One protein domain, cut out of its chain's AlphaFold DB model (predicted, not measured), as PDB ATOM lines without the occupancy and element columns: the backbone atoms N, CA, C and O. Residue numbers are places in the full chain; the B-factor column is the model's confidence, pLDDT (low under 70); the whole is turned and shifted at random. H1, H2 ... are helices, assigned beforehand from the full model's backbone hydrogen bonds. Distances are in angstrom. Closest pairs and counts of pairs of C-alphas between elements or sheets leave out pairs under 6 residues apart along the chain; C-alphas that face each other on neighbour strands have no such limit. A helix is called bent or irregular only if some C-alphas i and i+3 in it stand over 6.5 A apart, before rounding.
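Overview. This is residues 132 to 175 and 329 to 397 of the 541 residues of an uncharacterized protein of Theileria annulata (UniProt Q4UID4). The longest helix, H7, lies side by side with H6 and H3 in a bundle, and the shorter H5 packs alongside H6 and H3, on the far side from H7. H4 crosses H7 at a steep angle just past the last residues of H3, while the short H1 packs on H3 and H5 and the short H2 lies near the first residues of H3. The printed part has 113 residues with seven named helices, H1 to H7 in chain order, and no named strand; the class is all helix. It is compact, with a radius of gyration of the C-alphas of 13.8 A, and spans 40 by 34 by 23 A.

Along the chain. H7, residues 370 to 388, is 26.6 A long and ends with C-alpha 388 at (-38.377, -39.692, -36.509). H6, residues 347 to 364, measures 26.3 A, and H3, residues 148 to 161, 20.1 A. H5 holds residues 332 to 340 and measures 12.2 A. H4, residues 164 to 172, is 15.2 A long and only just irregular: C-alphas 165 and 168 are 6.8 A apart. H1, residues 132 to 136, begins with C-alpha 132 at (-57.233, -49.331, -49.161), and H2 holds residues 140 to 145.

Arrangement. H6 and H7 form a helical hairpin and touch, with the closest C-alphas, those of Phe 362 and Trp 372, 6.4 A apart, at a shallow tilt of 15 degrees, opposite ways. H7 touches H3 with residues 378 to 386 alone; the closest C-alphas, of Ile 156 and Leu 385, are 6.0 A apart. H3 and H6 only just touch, with 3 pairs of C-alphas within 8 A, the closest those of Trp 149 and Ser 347 at 6.4 A; they run the same way. H5 and H6 form another helical hairpin at a shallow tilt of 8 degrees, with C-alphas 332 and 354 closest at 6.9 A. H5 and H7 are apart. H4 touches H7 at 69 degrees, a steep tilt only just short of about perpendicular; C-alphas 165 and 374 are closest, at 4.6 A. H1 touches H5, with C-alphas 135 and 336 closest at 6.4 A. H2 is close to H3 but not clearly touching, with C-alphas 143 and 151 closest at 6.3 A. Each O i to N i+4 pair is within hydrogen-bond range in H1, H2, H3, H5, H6 and H7; in H4 1 of 5 is, beside 4 of 6 O i to N i+3 pairs.

Size, cuts and confidence. The two C-alphas farthest apart, of Asp 141 and Gly 368, are 42.2 A apart. Residues 176 to 328 are not printed, and C-alphas 175 and 329 are 10.7 A apart across this cut, in the link from H4 to H5. Of the links printed whole, H5 to H6 is short and the others are tight. The mean pLDDT of the printed part is 90.9, with residues 174 to 175 and 393 to 397 under 70.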
ATOM      1  N   PHE A 132     -58.423 -50.095 -49.532       93.81
ATOM      2  CA  PHE A 132     -57.233 -49.331 -49.161       93.81
ATOM      3  C   PHE A 132     -57.375 -48.601 -47.818       93.81
ATOM      4  O   PHE A 132     -56.431 -48.548 -47.033       93.81
ATOM      5  N   TYR A 133     -58.562 -48.065 -47.503       95.31
ATOM      6  CA  TYR A 133     -58.791 -47.413 -46.212       95.31
ATOM      7  C   TYR A 133     -58.704 -48.411 -45.058       95.31
ATOM      8  O   TYR A 133     -58.123 -48.085 -44.022       95.31
ATOM      9  N   LYS A 134     -59.221 -49.631 -45.253       95.62
ATOM     10  CA  LYS A 134     -59.132 -50.726 -44.276       95.62
ATOM     11  C   LYS A 134     -57.683 -51.178 -44.057       95.62
ATOM     12  O   LYS A 134     -57.327 -51.503 -42.930       95.62
ATOM     13  N   LEU A 135     -56.837 -51.136 -45.092       96.38
ATOM     14  CA  LEU A 135     -55.392 -51.392 -44.968       96.38
ATOM     15  C   LEU A 135     -54.662 -50.274 -44.206       96.38
ATOM     16  O   LEU A 135     -53.766 -50.542 -43.404       96.38
ATOM     17  N   LEU A 136     -55.047 -49.012 -44.420       96.62
ATOM     18  CA  LEU A 136     -54.485 -47.865 -43.696       96.62
ATOM     19  C   LEU A 136     -54.992 -47.757 -42.250       96.62
ATOM     20  O   LEU A 136     -54.318 -47.162 -41.408       96.62
ATOM     21  N   ASN A 137     -56.174 -48.301 -41.959       97.19
ATOM     22  CA  ASN A 137     -56.832 -48.252 -40.652       97.19
ATOM     23  C   ASN A 137     -57.315 -49.654 -40.242       97.19
ATOM     24  O   ASN A 137     -58.523 -49.876 -40.111       97.19
ATOM     25  N   PRO A 138     -56.394 -50.617 -40.066       96.19
ATOM     26  CA  PRO A 138     -56.748 -51.949 -39.604       96.19
ATOM     27  C   PRO A 138     -57.268 -51.891 -38.155       96.19
ATOM     28  O   PRO A 138     -56.974 -50.936 -37.430       96.19
ATOM     29  N   PRO A 139     -58.020 -52.912 -37.703       96.25
ATOM     30  CA  PRO A 139     -58.404 -53.042 -36.302       96.25
ATOM     31  C   PRO A 139     -57.178 -53.002 -35.383       96.25
ATOM     32  O   PRO A 139     -56.159 -53.623 -35.688       96.25
ATOM     33  N   GLU A 140     -57.298 -52.310 -34.250       94.75
ATOM     34  CA  GLU A 140     -56.202 -52.122 -33.289       94.75
ATOM     35  C   GLU A 140     -55.616 -53.462 -32.812       94.75
ATOM     36  O   GLU A 140     -54.402 -53.587 -32.685       94.75
ATOM     37  N   ASP A 141     -56.455 -54.492 -32.658       96.25
ATOM     38  CA  ASP A 141     -56.029 -55.840 -32.265       96.25
ATOM     39  C   ASP A 141     -55.001 -56.426 -33.249       96.25
ATOM     40  O   ASP A 141     -53.961 -56.935 -32.836       96.25
ATOM     41  N   LYS A 142     -55.227 -56.256 -34.563       95.31
ATOM     42  CA  LYS A 142     -54.292 -56.728 -35.598       95.31
ATOM     43  C   LYS A 142     -52.974 -55.968 -35.567       95.31
ATOM     44  O   LYS A 142     -51.925 -56.551 -35.808       95.31
ATOM     45  N   LEU A 143     -53.011 -54.664 -35.288       95.56
ATOM     46  CA  LEU A 143     -51.782 -53.887 -35.149       95.56
ATOM     47  C   LEU A 143     -50.999 -54.332 -33.920       95.56
ATOM     48  O   LEU A 143     -49.780 -54.412 -33.994       95.56
ATOM     49  N   GLN A 144     -51.670 -54.633 -32.807       96.44
ATOM     50  CA  GLN A 144     -51.013 -55.046 -31.569       96.44
ATOM     51  C   GLN A 144     -50.291 -56.392 -31.676       96.44
ATOM     52  O   GLN A 144     -49.278 -56.562 -30.998       96.44
ATOM     53  N   GLU A 145     -50.757 -57.291 -32.546       96.94
ATOM     54  CA  GLU A 145     -50.096 -58.566 -32.863       96.94
ATOM     55  C   GLU A 145     -48.777 -58.389 -33.636       96.94
ATOM     56  O   GLU A 145     -47.912 -59.266 -33.589       96.94
ATOM     57  N   LEU A 146     -48.586 -57.257 -34.322       96.88
ATOM     58  CA  LEU A 146     -47.387 -57.009 -35.118       96.88
ATOM     59  C   LEU A 146     -46.175 -56.614 -34.255       96.88
ATOM     60  O   LEU A 146     -46.315 -55.906 -33.247       96.88
ATOM     61  N   PRO A 147     -44.951 -56.969 -34.696       96.75
ATOM     62  CA  PRO A 147     -43.721 -56.464 -34.100       96.75
ATOM     63  C   PRO A 147     -43.694 -54.932 -34.020       96.75
ATOM     64  O   PRO A 147     -44.228 -54.232 -34.882       96.75
ATOM     65  N   GLU A 148     -43.004 -54.382 -33.015       96.38
ATOM     66  CA  GLU A 148     -42.950 -52.928 -32.800       96.38
ATOM     67  C   GLU A 148     -42.462 -52.164 -34.041       96.38
ATOM     68  O   GLU A 148     -43.028 -51.129 -34.395       96.38
ATOM     69  N   TRP A 149     -41.454 -52.696 -34.735       95.88
ATOM     70  CA  TRP A 149     -40.934 -52.094 -35.960       95.88
ATOM     71  C   TRP A 149     -41.986 -52.073 -37.079       95.88
ATOM     72  O   TRP A 149     -42.108 -51.069 -37.776       95.88
ATOM     73  N   ALA A 150     -42.793 -53.130 -37.217       96.81
ATOM     74  CA  ALA A 150     -43.825 -53.233 -38.245       96.81
ATOM     75  C   ALA A 150     -44.965 -52.242 -37.976       96.81
ATOM     76  O   ALA A 150     -45.407 -51.548 -38.893       96.81
ATOM     77  N   ARG A 151     -45.362 -52.073 -36.704       97.38
ATOM     78  CA  ARG A 151     -46.319 -51.031 -36.287       97.38
ATOM     79  C   ARG A 151     -45.829 -49.626 -36.628       97.38
ATOM     80  O   ARG A 151     -46.601 -48.811 -37.132       97.38
ATOM     81  N   LYS A 152     -44.546 -49.339 -36.383       97.19
ATOM     82  CA  LYS A 152     -43.937 -48.047 -36.738       97.19
ATOM     83  C   LYS A 152     -43.947 -47.822 -38.249       97.19
ATOM     84  O   LYS A 152     -44.337 -46.748 -38.690       97.19
ATOM     85  N   ILE A 153     -43.604 -48.829 -39.055       96.50
ATOM     86  CA  ILE A 153     -43.672 -48.710 -40.521       96.50
ATOM     87  C   ILE A 153     -45.101 -48.489 -40.999       96.50
ATOM     88  O   ILE A 153     -45.326 -47.610 -41.827       96.50
ATOM     89  N   HIS A 154     -46.070 -49.235 -40.465       97.69
ATOM     90  CA  HIS A 154     -47.479 -49.042 -40.803       97.69
ATOM     91  C   HIS A 154     -47.915 -47.603 -40.521       97.69
ATOM     92  O   HIS A 154     -48.464 -46.945 -41.404       97.69
ATOM     93  N   LYS A 155     -47.568 -47.066 -39.344       97.50
ATOM     94  CA  LYS A 155     -47.814 -45.664 -38.984       97.50
ATOM     95  C   LYS A 155     -47.181 -44.691 -39.985       97.50
ATOM     96  O   LYS A 155     -47.855 -43.759 -40.418       97.50
ATOM     97  N   ILE A 156     -45.929 -44.914 -40.387       97.12
ATOM     98  CA  ILE A 156     -45.242 -44.083 -41.387       97.12
ATOM     99  C   ILE A 156     -45.980 -44.129 -42.725       97.12
ATOM    100  O   ILE A 156     -46.316 -43.083 -43.274       97.12
ATOM    101  N   LEU A 157     -46.256 -45.325 -43.253       96.69
ATOM    102  CA  LEU A 157     -46.936 -45.492 -44.539       96.69
ATOM    103  C   LEU A 157     -48.328 -44.866 -44.513       96.69
ATOM    104  O   LEU A 157     -48.705 -44.181 -45.465       96.69
ATOM    105  N   ARG A 158     -49.049 -45.021 -43.398       96.94
ATOM    106  CA  ARG A 158     -50.320 -44.348 -43.145       96.94
ATOM    107  C   ARG A 158     -50.159 -42.840 -43.263       96.94
ATOM    108  O   ARG A 158     -50.835 -42.217 -44.078       96.94
ATOM    109  N   GLU A 159     -49.244 -42.253 -42.498       96.81
ATOM    110  CA  GLU A 159     -49.007 -40.811 -42.515       96.81
ATOM    111  C   GLU A 159     -48.606 -40.288 -43.891       96.81
ATOM    112  O   GLU A 159     -49.103 -39.239 -44.282       96.81
ATOM    113  N   VAL A 160     -47.763 -41.005 -44.635       96.12
ATOM    114  CA  VAL A 160     -47.361 -40.615 -45.993       96.12
ATOM    115  C   VAL A 160     -48.550 -40.660 -46.956       96.12
ATOM    116  O   VAL A 160     -48.709 -39.739 -47.753       96.12
ATOM    117  N   CYS A 161     -49.401 -41.685 -46.877       96.00
ATOM    118  CA  CYS A 161     -50.559 -41.822 -47.762       96.00
ATOM    119  C   CYS A 161     -51.599 -40.715 -47.531       96.00
ATOM    120  O   CYS A 161     -52.169 -40.200 -48.485       96.00
ATOM    121  N   TYR A 162     -51.790 -40.257 -46.292       96.19
ATOM    122  CA  TYR A 162     -52.708 -39.149 -45.994       96.19
ATOM    123  C   TYR A 162     -52.259 -37.780 -46.521       96.19
ATOM    124  O   TYR A 162     -53.004 -36.805 -46.404       96.19
ATOM    125  N   GLN A 163     -51.057 -37.668 -47.078       95.75
ATOM    126  CA  GLN A 163     -50.506 -36.395 -47.519       95.75
ATOM    127  C   GLN A 163     -50.913 -36.104 -48.962       95.75
ATOM    128  O   GLN A 163     -50.975 -37.014 -49.784       95.75
ATOM    129  N   PRO A 164     -51.154 -34.838 -49.322       93.12
ATOM    130  CA  PRO A 164     -51.758 -34.496 -50.606       93.12
ATOM    131  C   PRO A 164     -50.911 -34.873 -51.825       93.12
ATOM    132  O   PRO A 164     -51.459 -35.160 -52.889       93.12
ATOM    133  N   TYR A 165     -49.587 -34.938 -51.676       92.81
ATOM    134  CA  TYR A 165     -48.697 -35.425 -52.729       92.81
ATOM    135  C   TYR A 165     -48.852 -36.933 -53.001       92.81
ATOM    136  O   TYR A 165     -48.378 -37.409 -54.022       92.81
ATOM    137  N   ALA A 166     -49.541 -37.709 -52.155       93.38
ATOM    138  CA  ALA A 166     -49.855 -39.107 -52.451       93.38
ATOM    139  C   ALA A 166     -51.010 -39.248 -53.466       93.38
ATOM    140  O   ALA A 166     -51.178 -40.300 -54.084       93.38
ATOM    141  N   LYS A 167     -51.795 -38.179 -53.686       91.44
ATOM    142  CA  LYS A 167     -53.001 -38.183 -54.530       91.44
ATOM    143  C   LYS A 167     -52.759 -38.670 -55.966       91.44
ATOM    144  O   LYS A 167     -53.558 -39.484 -56.435       91.44
ATOM    145  N   PRO A 168     -51.693 -38.245 -56.675       89.62
ATOM    146  CA  PRO A 168     -51.419 -38.731 -58.026       89.62
ATOM    147  C   PRO A 168     -51.137 -40.233 -58.083       89.62
ATOM    148  O   PRO A 168     -51.347 -40.845 -59.129       89.62
ATOM    149  N   PHE A 169     -50.704 -40.834 -56.970       88.81
ATOM    150  CA  PHE A 169     -50.352 -42.249 -56.904       88.81
ATOM    151  C   PHE A 169     -51.535 -43.164 -56.588       88.81
ATOM    152  O   PHE A 169     -51.457 -44.362 -56.851       88.81
ATOM    153  N   LEU A 170     -52.670 -42.608 -56.145       85.31
ATOM    154  CA  LEU A 170     -53.895 -43.372 -55.864       85.31
ATOM    155  C   LEU A 170     -54.407 -44.160 -57.076       85.31
ATOM    156  O   LEU A 170     -55.041 -45.202 -56.925       85.31
ATOM    157  N   LYS A 171     -54.107 -43.687 -58.293       84.06
ATOM    158  CA  LYS A 171     -54.455 -44.378 -59.544       84.06
ATOM    159  C   LYS A 171     -53.717 -45.710 -59.726       84.06
ATOM    160  O   LYS A 171     -54.227 -46.579 -60.423       84.06
ATOM    161  N   TYR A 172     -52.550 -45.876 -59.099       79.50
ATOM    162  CA  TYR A 172     -51.763 -47.114 -59.140       79.50
ATOM    163  C   TYR A 172     -52.169 -48.114 -58.054       79.50
ATOM    164  O   TYR A 172     -51.730 -49.258 -58.082       79.50
ATOM    165  N   PHE A 173     -53.006 -47.687 -57.109       76.06
ATOM    166  CA  PHE A 173     -53.523 -48.541 -56.047       76.06
ATOM    167  C   PHE A 173     -54.732 -49.348 -56.551       76.06
ATOM    168  O   PHE A 173     -54.765 -50.561 -56.443       76.06
ATOM    169  N   LYS A 174     -55.649 -48.725 -57.299       63.56
ATOM    170  CA  LYS A 174     -56.934 -49.340 -57.692       63.56
ATOM    171  C   LYS A 174     -56.936 -50.336 -58.865       63.56
ATOM    172  O   LYS A 174     -58.016 -50.629 -59.381       63.56
ATOM    173  N   LYS A 175     -55.808 -50.878 -59.329       55.31
ATOM    174  CA  LYS A 175     -55.858 -51.892 -60.404       55.31
ATOM    175  C   LYS A 175     -56.200 -53.277 -59.838       55.31
ATOM    176  O   LYS A 175     -55.355 -54.159 -59.790       55.31
ATOM    177  N   GLU A 329     -46.383 -57.621 -58.515       80.19
ATOM    178  CA  GLU A 329     -46.163 -56.189 -58.665       80.19
ATOM    179  C   GLU A 329     -46.288 -55.526 -57.287       80.19
ATOM    180  O   GLU A 329     -47.349 -55.516 -56.662       80.19
ATOM    181  N   TRP A 330     -45.180 -54.996 -56.772       83.44
ATOM    182  CA  TRP A 330     -45.155 -54.339 -55.469       83.44
ATOM    183  C   TRP A 330     -45.683 -52.906 -55.576       83.44
ATOM    184  O   TRP A 330     -44.941 -51.967 -55.868       83.44
ATOM    185  N   ASN A 331     -46.986 -52.747 -55.349       90.75
ATOM    186  CA  ASN A 331     -47.618 -51.465 -55.054       90.75
ATOM    187  C   ASN A 331     -47.753 -51.281 -53.526       90.75
ATOM    188  O   ASN A 331     -47.514 -52.206 -52.748       90.75
ATOM    189  N   ILE A 332     -48.125 -50.079 -53.074       92.88
ATOM    190  CA  ILE A 332     -48.237 -49.795 -51.631       92.88
ATOM    191  C   ILE A 332     -49.342 -50.624 -50.966       92.88
ATOM    192  O   ILE A 332     -49.185 -50.991 -49.806       92.88
ATOM    193  N   GLU A 333     -50.420 -50.960 -51.682       93.31
ATOM    194  CA  GLU A 333     -51.488 -51.816 -51.148       93.31
ATOM    195  C   GLU A 333     -50.954 -53.206 -50.784       93.31
ATOM    196  O   GLU A 333     -51.096 -53.635 -49.644       93.31
ATOM    197  N   ASN A 334     -50.247 -53.851 -51.714       93.62
ATOM    198  CA  ASN A 334     -49.654 -55.175 -51.541       93.62
ATOM    199  C   ASN A 334     -48.579 -55.169 -50.451       93.62
ATOM    200  O   ASN A 334     -48.464 -56.124 -49.687       93.62
ATOM    201  N   ILE A 335     -47.792 -54.090 -50.358       95.06
ATOM    202  CA  ILE A 335     -46.804 -53.925 -49.286       95.06
ATOM    203  C   ILE A 335     -47.509 -53.814 -47.926       95.06
ATOM    204  O   ILE A 335     -47.085 -54.462 -46.974       95.06
ATOM    205  N   LEU A 336     -48.581 -53.021 -47.822       96.00
ATOM    206  CA  LEU A 336     -49.359 -52.895 -46.587       96.00
ATOM    207  C   LEU A 336     -50.043 -54.210 -46.209       96.00
ATOM    208  O   LEU A 336     -50.026 -54.577 -45.040       96.00
ATOM    209  N   GLU A 337     -50.607 -54.931 -47.172       95.69
ATOM    210  CA  GLU A 337     -51.240 -56.227 -46.932       95.69
ATOM    211  C   GLU A 337     -50.229 -57.252 -46.404       95.69
ATOM    212  O   GLU A 337     -50.427 -57.792 -45.316       95.69
ATOM    213  N   SER A 338     -49.097 -57.437 -47.091       96.00
ATOM    214  CA  SER A 338     -48.009 -58.315 -46.633       96.00
ATOM    215  C   SER A 338     -47.444 -57.888 -45.267       96.00
ATOM    216  O   SER A 338     -47.071 -58.734 -44.454       96.00
ATOM    217  N   LEU A 339     -47.428 -56.581 -44.966       96.62
ATOM    218  CA  LEU A 339     -47.009 -56.061 -43.661       96.62
ATOM    219  C   LEU A 339     -47.994 -56.447 -42.556       96.62
ATOM    220  O   LEU A 339     -47.566 -56.858 -41.480       96.62
ATOM    221  N   LEU A 340     -49.298 -56.345 -42.821       96.44
ATOM    222  CA  LEU A 340     -50.346 -56.733 -41.875       96.44
ATOM    223  C   LEU A 340     -50.440 -58.251 -41.681       96.44
ATOM    224  O   LEU A 340     -50.873 -58.692 -40.622       96.44
ATOM    225  N   MET A 341     -50.008 -59.039 -42.667       96.38
ATOM    226  CA  MET A 341     -49.866 -60.495 -42.554       96.38
ATOM    227  C   MET A 341     -48.548 -60.924 -41.887       96.38
ATOM    228  O   MET A 341     -48.299 -62.118 -41.742       96.38
ATOM    229  N   ASN A 342     -47.709 -59.969 -41.463       96.44
ATOM    230  CA  ASN A 342     -46.397 -60.212 -40.861       96.44
ATOM    231  C   ASN A 342     -45.471 -61.083 -41.739       96.44
ATOM    232  O   ASN A 342     -44.704 -61.898 -41.233       96.44
ATOM    233  N   GLU A 343     -45.535 -60.913 -43.065       96.50
ATOM    234  CA  GLU A 343     -44.726 -61.682 -44.029       96.50
ATOM    235  C   GLU A 343     -43.269 -61.195 -44.121       96.50
ATOM    236  O   GLU A 343     -42.426 -61.826 -44.758       96.50
ATOM    237  N   PHE A 344     -42.950 -60.054 -43.506       95.38
ATOM    238  CA  PHE A 344     -41.627 -59.445 -43.576       95.38
ATOM    239  C   PHE A 344     -40.783 -59.761 -42.341       95.38
ATOM    240  O   PHE A 344     -41.208 -59.571 -41.207       95.38
ATOM    241  N   GLU A 345     -39.534 -60.161 -42.573       93.56
ATOM    242  CA  GLU A 345     -38.569 -60.454 -41.504       93.56
ATOM    243  C   GLU A 345     -38.061 -59.196 -40.785       93.56
ATOM    244  O   GLU A 345     -37.736 -59.246 -39.601       93.56
ATOM    245  N   ASN A 346     -37.932 -58.076 -41.503       92.94
ATOM    246  CA  ASN A 346     -37.340 -56.852 -40.974       92.94
ATOM    247  C   ASN A 346     -37.851 -55.592 -41.686       92.94
ATOM    248  O   ASN A 346     -38.429 -55.646 -42.774       92.94
ATOM    249  N   SER A 347     -37.582 -54.441 -41.066       94.06
ATOM    250  CA  SER A 347     -37.965 -53.125 -41.576       94.06
ATOM    251  C   SER A 347     -37.324 -52.779 -42.915       94.06
ATOM    252  O   SER A 347     -37.970 -52.163 -43.764       94.06
ATOM    253  N   SER A 348     -36.071 -53.184 -43.116       92.06
ATOM    254  CA  SER A 348     -35.294 -52.846 -44.307       92.06
ATOM    255  C   SER A 348     -35.910 -53.452 -45.566       92.06
ATOM    256  O   SER A 348     -36.052 -52.742 -46.556       92.06
ATOM    257  N   LYS A 349     -36.405 -54.700 -45.522       92.44
ATOM    258  CA  LYS A 349     -37.130 -55.311 -46.656       92.44
ATOM    259  C   LYS A 349     -38.347 -54.479 -47.069       92.44
ATOM    260  O   LYS A 349     -38.557 -54.253 -48.259       92.44
ATOM    261  N   VAL A 350     -39.121 -53.979 -46.105       94.81
ATOM    262  CA  VAL A 350     -40.319 -53.171 -46.387       94.81
ATOM    263  C   VAL A 350     -39.939 -51.834 -47.012       94.81
ATOM    264  O   VAL A 350     -40.496 -51.457 -48.043       94.81
ATOM    265  N   PHE A 351     -38.961 -51.132 -46.437       94.00
ATOM    266  CA  PHE A 351     -38.485 -49.870 -47.002       94.00
ATOM    267  C   PHE A 351     -37.901 -50.055 -48.402       94.00
ATOM    268  O   PHE A 351     -38.229 -49.266 -49.284       94.00
ATOM    269  N   SER A 352     -37.128 -51.116 -48.645       93.00
ATOM    270  CA  SER A 352     -36.611 -51.438 -49.978       93.00
ATOM    271  C   SER A 352     -37.732 -51.590 -51.004       93.00
ATOM    272  O   SER A 352     -37.638 -51.026 -52.091       93.00
ATOM    273  N   LEU A 353     -38.837 -52.264 -50.663       94.62
ATOM    274  CA  LEU A 353     -39.991 -52.378 -51.562       94.62
ATOM    275  C   LEU A 353     -40.670 -51.027 -51.825       94.62
ATOM    276  O   LEU A 353     -41.029 -50.726 -52.965       94.62
ATOM    277  N   VAL A 354     -40.804 -50.182 -50.801       94.44
ATOM    278  CA  VAL A 354     -41.393 -48.840 -50.940       94.44
ATOM    279  C   VAL A 354     -40.500 -47.930 -51.792       94.44
ATOM    280  O   VAL A 354     -40.994 -47.224 -52.672       94.44
ATOM    281  N   TYR A 355     -39.182 -47.967 -51.591       92.88
ATOM    282  CA  TYR A 355     -38.234 -47.221 -52.417       92.88
ATOM    283  C   TYR A 355     -38.210 -47.738 -53.853       92.88
ATOM    284  O   TYR A 355     -38.224 -46.934 -54.779       92.88
ATOM    285  N   MET A 356     -38.273 -49.054 -54.063       91.69
ATOM    286  CA  MET A 356     -38.401 -49.639 -55.400       91.69
ATOM    287  C   MET A 356     -39.676 -49.176 -56.108       91.69
ATOM    288  O   MET A 356     -39.628 -48.839 -57.293       91.69
ATOM    289  N   PHE A 357     -40.801 -49.091 -55.390       93.38
ATOM    290  CA  PHE A 357     -42.024 -48.489 -55.917       93.38
ATOM    291  C   PHE A 357     -41.780 -47.038 -56.364       93.38
ATOM    292  O   PHE A 357     -42.087 -46.700 -57.507       93.38
ATOM    293  N   LEU A 358     -41.168 -46.198 -55.521       92.38
ATOM    294  CA  LEU A 358     -40.874 -44.797 -55.850       92.38
ATOM    295  C   LEU A 358     -39.910 -44.656 -57.038       92.38
ATOM    296  O   LEU A 358     -40.145 -43.844 -57.928       92.38
ATOM    297  N   VAL A 359     -38.863 -45.481 -57.109       91.25
ATOM    298  CA  VAL A 359     -37.910 -45.509 -58.231       91.25
ATOM    299  C   VAL A 359     -38.612 -45.854 -59.539       91.25
ATOM    300  O   VAL A 359     -38.366 -45.204 -60.556       91.25
ATOM    301  N   ARG A 360     -39.536 -46.823 -59.530       90.25
ATOM    302  CA  ARG A 360     -40.367 -47.121 -60.707       90.25
ATOM    303  C   ARG A 360     -41.198 -45.910 -61.121       90.25
ATOM    304  O   ARG A 360     -41.245 -45.598 -62.308       90.25
ATOM    305  N   GLN A 361     -41.786 -45.189 -60.164       89.75
ATOM    306  CA  GLN A 361     -42.517 -43.958 -60.468       89.75
ATOM    307  C   GLN A 361     -41.605 -42.897 -61.099       89.75
ATOM    308  O   GLN A 361     -41.971 -42.317 -62.116       89.75
ATOM    309  N   PHE A 362     -40.387 -42.700 -60.587       91.19
ATOM    310  CA  PHE A 362     -39.424 -41.761 -61.178       91.19
ATOM    311  C   PHE A 362     -38.974 -42.138 -62.592       91.19
ATOM    312  O   PHE A 362     -38.643 -41.246 -63.370       91.19
ATOM    313  N   LYS A 363     -38.966 -43.430 -62.941       90.94
ATOM    314  CA  LYS A 363     -38.660 -43.891 -64.304       90.94
ATOM    315  C   LYS A 363     -39.798 -43.629 -65.286       90.94
ATOM    316  O   LYS A 363     -39.545 -43.308 -66.441       90.94
ATOM    317  N   VAL A 364     -41.043 -43.805 -64.843       90.44
ATOM    318  CA  VAL A 364     -42.229 -43.686 -65.708       90.44
ATOM    319  C   VAL A 364     -42.678 -42.233 -65.853       90.44
ATOM    320  O   VAL A 364     -43.168 -41.831 -66.906       90.44
ATOM    321  N   ILE A 365     -42.536 -41.439 -64.795       91.88
ATOM    322  CA  ILE A 365     -43.028 -40.069 -64.748       91.88
ATOM    323  C   ILE A 365     -41.917 -39.124 -65.227       91.88
ATOM    324  O   ILE A 365     -40.847 -39.097 -64.617       91.88
ATOM    325  N   PRO A 366     -42.152 -38.298 -66.266       91.50
ATOM    326  CA  PRO A 366     -41.158 -37.337 -66.717       91.50
ATOM    327  C   PRO A 366     -40.758 -36.399 -65.570       91.50
ATOM    328  O   PRO A 366     -41.651 -35.899 -64.866       91.50
ATOM    329  N   PRO A 367     -39.453 -36.124 -65.392       93.38
ATOM    330  CA  PRO A 367     -38.973 -35.144 -64.429       93.38
ATOM    331  C   PRO A 367     -39.778 -33.834 -64.485       93.38
ATOM    332  O   PRO A 367     -40.303 -33.475 -65.536       93.38
ATOM    333  N   GLY A 368     -39.902 -33.125 -63.354       88.25
ATOM    334  CA  GLY A 368     -40.503 -31.775 -63.247       88.25
ATOM    335  C   GLY A 368     -41.989 -31.650 -63.579       88.25
ATOM    336  O   GLY A 368     -42.544 -30.550 -63.535       88.25
ATOM    337  N   THR A 369     -42.654 -32.763 -63.871       93.88
ATOM    338  CA  THR A 369     -44.111 -32.843 -63.796       93.88
ATOM    339  C   THR A 369     -44.571 -32.769 -62.338       93.88
ATOM    340  O   THR A 369     -43.802 -33.039 -61.411       93.88
ATOM    341  N   LEU A 370     -45.844 -32.418 -62.127       91.12
ATOM    342  CA  LEU A 370     -46.435 -32.391 -60.787       91.12
ATOM    343  C   LEU A 370     -46.319 -33.761 -60.103       91.12
ATOM    344  O   LEU A 370     -45.883 -33.828 -58.960       91.12
ATOM    345  N   ASP A 371     -46.628 -34.840 -60.826       91.88
ATOM    346  CA  ASP A 371     -46.531 -36.210 -60.317       91.88
ATOM    347  C   ASP A 371     -45.087 -36.550 -59.897       91.88
ATOM    348  O   ASP A 371     -44.880 -37.171 -58.858       91.88
ATOM    349  N   TRP A 372     -44.072 -36.089 -60.640       93.62
ATOM    350  CA  TRP A 372     -42.667 -36.324 -60.291       93.62
ATOM    351  C   TRP A 372     -42.260 -35.571 -59.022       93.62
ATOM    352  O   TRP A 372     -41.630 -36.143 -58.133       93.62
ATOM    353  N   MET A 373     -42.667 -34.303 -58.900       92.25
ATOM    354  CA  MET A 373     -42.444 -33.521 -57.678       92.25
ATOM    355  C   MET A 373     -43.150 -34.159 -56.477       92.25
ATOM    356  O   MET A 373     -42.567 -34.258 -55.403       92.25
ATOM    357  N   CYS A 374     -44.366 -34.670 -56.671       93.94
ATOM    358  CA  CYS A 374     -45.100 -35.393 -55.644       93.94
ATOM    359  C   CYS A 374     -44.395 -36.692 -55.212       93.94
ATOM    360  O   CYS A 374     -44.354 -36.974 -54.017       93.94
ATOM    361  N   ALA A 375     -43.800 -37.457 -56.138       92.75
ATOM    362  CA  ALA A 375     -42.974 -38.623 -55.794       92.75
ATOM    363  C   ALA A 375     -41.752 -38.211 -54.959       92.75
ATOM    364  O   ALA A 375     -41.398 -38.887 -53.991       92.75
ATOM    365  N   GLN A 376     -41.123 -37.086 -55.306       93.75
ATOM    366  CA  GLN A 376     -39.988 -36.551 -54.559       93.75
ATOM    367  C   GLN A 376     -40.383 -36.110 -53.145       93.75
ATOM    368  O   GLN A 376     -39.714 -36.483 -52.182       93.75
ATOM    369  N   ASP A 377     -41.488 -35.380 -52.999       93.81
ATOM    370  CA  ASP A 377     -42.013 -34.965 -51.694       93.81
ATOM    371  C   ASP A 377     -42.405 -36.175 -50.837       93.81
ATOM    372  O   ASP A 377     -42.079 -36.232 -49.648       93.81
ATOM    373  N   MET A 378     -43.016 -37.190 -51.455       94.56
ATOM    374  CA  MET A 378     -43.334 -38.464 -50.814       94.56
ATOM    375  C   MET A 378     -42.080 -39.176 -50.303       94.56
ATOM    376  O   MET A 378     -42.047 -39.594 -49.145       94.56
ATOM    377  N   SER A 379     -41.033 -39.258 -51.127       95.06
ATOM    378  CA  SER A 379     -39.742 -39.844 -50.752       95.06
ATOM    379  C   SER A 379     -39.084 -39.091 -49.592       95.06
ATOM    380  O   SER A 379     -38.575 -39.710 -48.658       95.06
ATOM    381  N   ASN A 380     -39.110 -37.757 -49.624       94.06
ATOM    382  CA  ASN A 380     -38.539 -36.923 -48.567       94.06
ATOM    383  C   ASN A 380     -39.301 -37.080 -47.247       94.06
ATOM    384  O   ASN A 380     -38.684 -37.173 -46.185       94.06
ATOM    385  N   LYS A 381     -40.640 -37.135 -47.295       95.25
ATOM    386  CA  LYS A 381     -41.439 -37.359 -46.088       95.25
ATOM    387  C   LYS A 381     -41.214 -38.749 -45.514       95.25
ATOM    388  O   LYS A 381     -41.085 -38.872 -44.299       95.25
ATOM    389  N   LEU A 382     -41.164 -39.772 -46.366       95.38
ATOM    390  CA  LEU A 382     -40.896 -41.144 -45.948       95.38
ATOM    391  C   LEU A 382     -39.588 -41.220 -45.153       95.38
ATOM    392  O   LEU A 382     -39.576 -41.766 -44.053       95.38
ATOM    393  N   ASP A 383     -38.519 -40.606 -45.664       93.12
ATOM    394  CA  ASP A 383     -37.222 -40.576 -44.986       93.12
ATOM    395  C   ASP A 383     -37.267 -39.780 -43.670       93.12
ATOM    396  O   ASP A 383     -36.779 -40.245 -42.639       93.12
ATOM    397  N   GLN A 384     -37.938 -38.621 -43.661       94.81
ATOM    398  CA  GLN A 384     -38.138 -37.834 -42.441       94.81
ATOM    399  C   GLN A 384     -38.839 -38.651 -41.346       94.81
ATOM    400  O   GLN A 384     -38.390 -38.656 -40.201       94.81
ATOM    401  N   LEU A 385     -39.941 -39.322 -41.687       95.62
ATOM    402  CA  LEU A 385     -40.733 -40.110 -40.745       95.62
ATOM    403  C   LEU A 385     -39.984 -41.362 -40.281       95.62
ATOM    404  O   LEU A 385     -40.017 -41.692 -39.099       95.62
ATOM    405  N   ARG A 386     -39.237 -42.013 -41.180       94.06
ATOM    406  CA  ARG A 386     -38.347 -43.133 -40.845       94.06
ATOM    407  C   ARG A 386     -37.334 -42.748 -39.767       94.06
ATOM    408  O   ARG A 386     -37.190 -43.469 -38.781       94.06
ATOM    409  N   ILE A 387     -36.674 -41.599 -39.929       92.75
ATOM    410  CA  ILE A 387     -35.719 -41.070 -38.946       92.75
ATOM    411  C   ILE A 387     -36.428 -40.719 -37.631       92.75
ATOM    412  O   ILE A 387     -35.918 -41.041 -36.560       92.75
ATOM    413  N   GLN A 388     -37.606 -40.088 -37.695       94.50
ATOM    414  CA  GLN A 388     -38.377 -39.692 -36.509       94.50
ATOM    415  C   GLN A 388     -38.827 -40.883 -35.657       94.50
ATOM    416  O   GLN A 388     -38.796 -40.797 -34.433       94.50
ATOM    417  N   GLU A 389     -39.201 -41.997 -36.285       94.31
ATOM    418  CA  GLU A 389     -39.603 -43.226 -35.589       94.31
ATOM    419  C   GLU A 389     -38.408 -44.085 -35.133       94.31
ATOM    420  O   GLU A 389     -38.592 -45.140 -34.520       94.31
ATOM    421  N   GLY A 390     -37.173 -43.650 -35.414       93.19
ATOM    422  CA  GLY A 390     -35.954 -44.364 -35.035       93.19
ATOM    423  C   GLY A 390     -35.742 -45.674 -35.798       93.19
ATOM    424  O   GLY A 390     -35.013 -46.543 -35.325       93.19
ATOM    425  N   LEU A 391     -36.363 -45.832 -36.971       89.94
ATOM    426  CA  LEU A 391     -36.192 -46.995 -37.843       89.94
ATOM    427  C   LEU A 391     -34.975 -46.809 -38.756       89.94
ATOM    428  O   LEU A 391     -35.091 -46.749 -39.980       89.94
ATOM    429  N   LEU A 392     -33.802 -46.650 -38.149       79.50
ATOM    430  CA  LEU A 392     -32.546 -46.616 -38.889       79.50
ATOM    431  C   LEU A 392     -32.177 -48.043 -39.298       79.50
ATOM    432  O   LEU A 392     -32.265 -48.957 -38.479       79.50
ATOM    433  N   ASP A 393     -31.774 -48.225 -40.557       61.97
ATOM    434  CA  ASP A 393     -31.301 -49.518 -41.045       61.97
ATOM    435  C   ASP A 393     -30.181 -50.038 -40.137       61.97
ATOM    436  O   ASP A 393     -29.249 -49.311 -39.773       61.97
ATOM    437  N   SER A 394     -30.270 -51.319 -39.786       52.00
ATOM    438  CA  SER A 394     -29.258 -52.035 -39.008       52.00
ATOM    439  C   SER A 394     -27.876 -52.040 -39.671       52.00
ATOM    440  O   SER A 394     -26.898 -52.375 -39.013       52.00
ATOM    441  N   GLU A 395     -27.750 -51.574 -40.916       49.25
ATOM    442  CA  GLU A 395     -26.457 -51.277 -41.542       49.25
ATOM    443  C   GLU A 395     -25.653 -50.215 -40.774       49.25
ATOM    444  O   GLU A 395     -24.427 -50.283 -40.752       49.25
ATOM    445  N   LYS A 396     -26.297 -49.298 -40.033       47.78
ATOM    446  CA  LYS A 396     -25.577 -48.422 -39.086       47.78
ATOM    447  C   LYS A 396     -25.233 -49.103 -37.757       47.78
ATOM    448  O   LYS A 396     -24.360 -48.616 -37.046       47.78
ATOM    449  N   LEU A 397     -25.881 -50.221 -37.423       44.09
ATOM    450  CA  LEU A 397     -25.606 -51.024 -36.223       44.09
ATOM    451  C   LEU A 397     -24.545 -52.112 -36.456       44.09
ATOM    452  O   LEU A 397     -24.126 -52.756 -35.503       44.09
TER     453      LEU A 397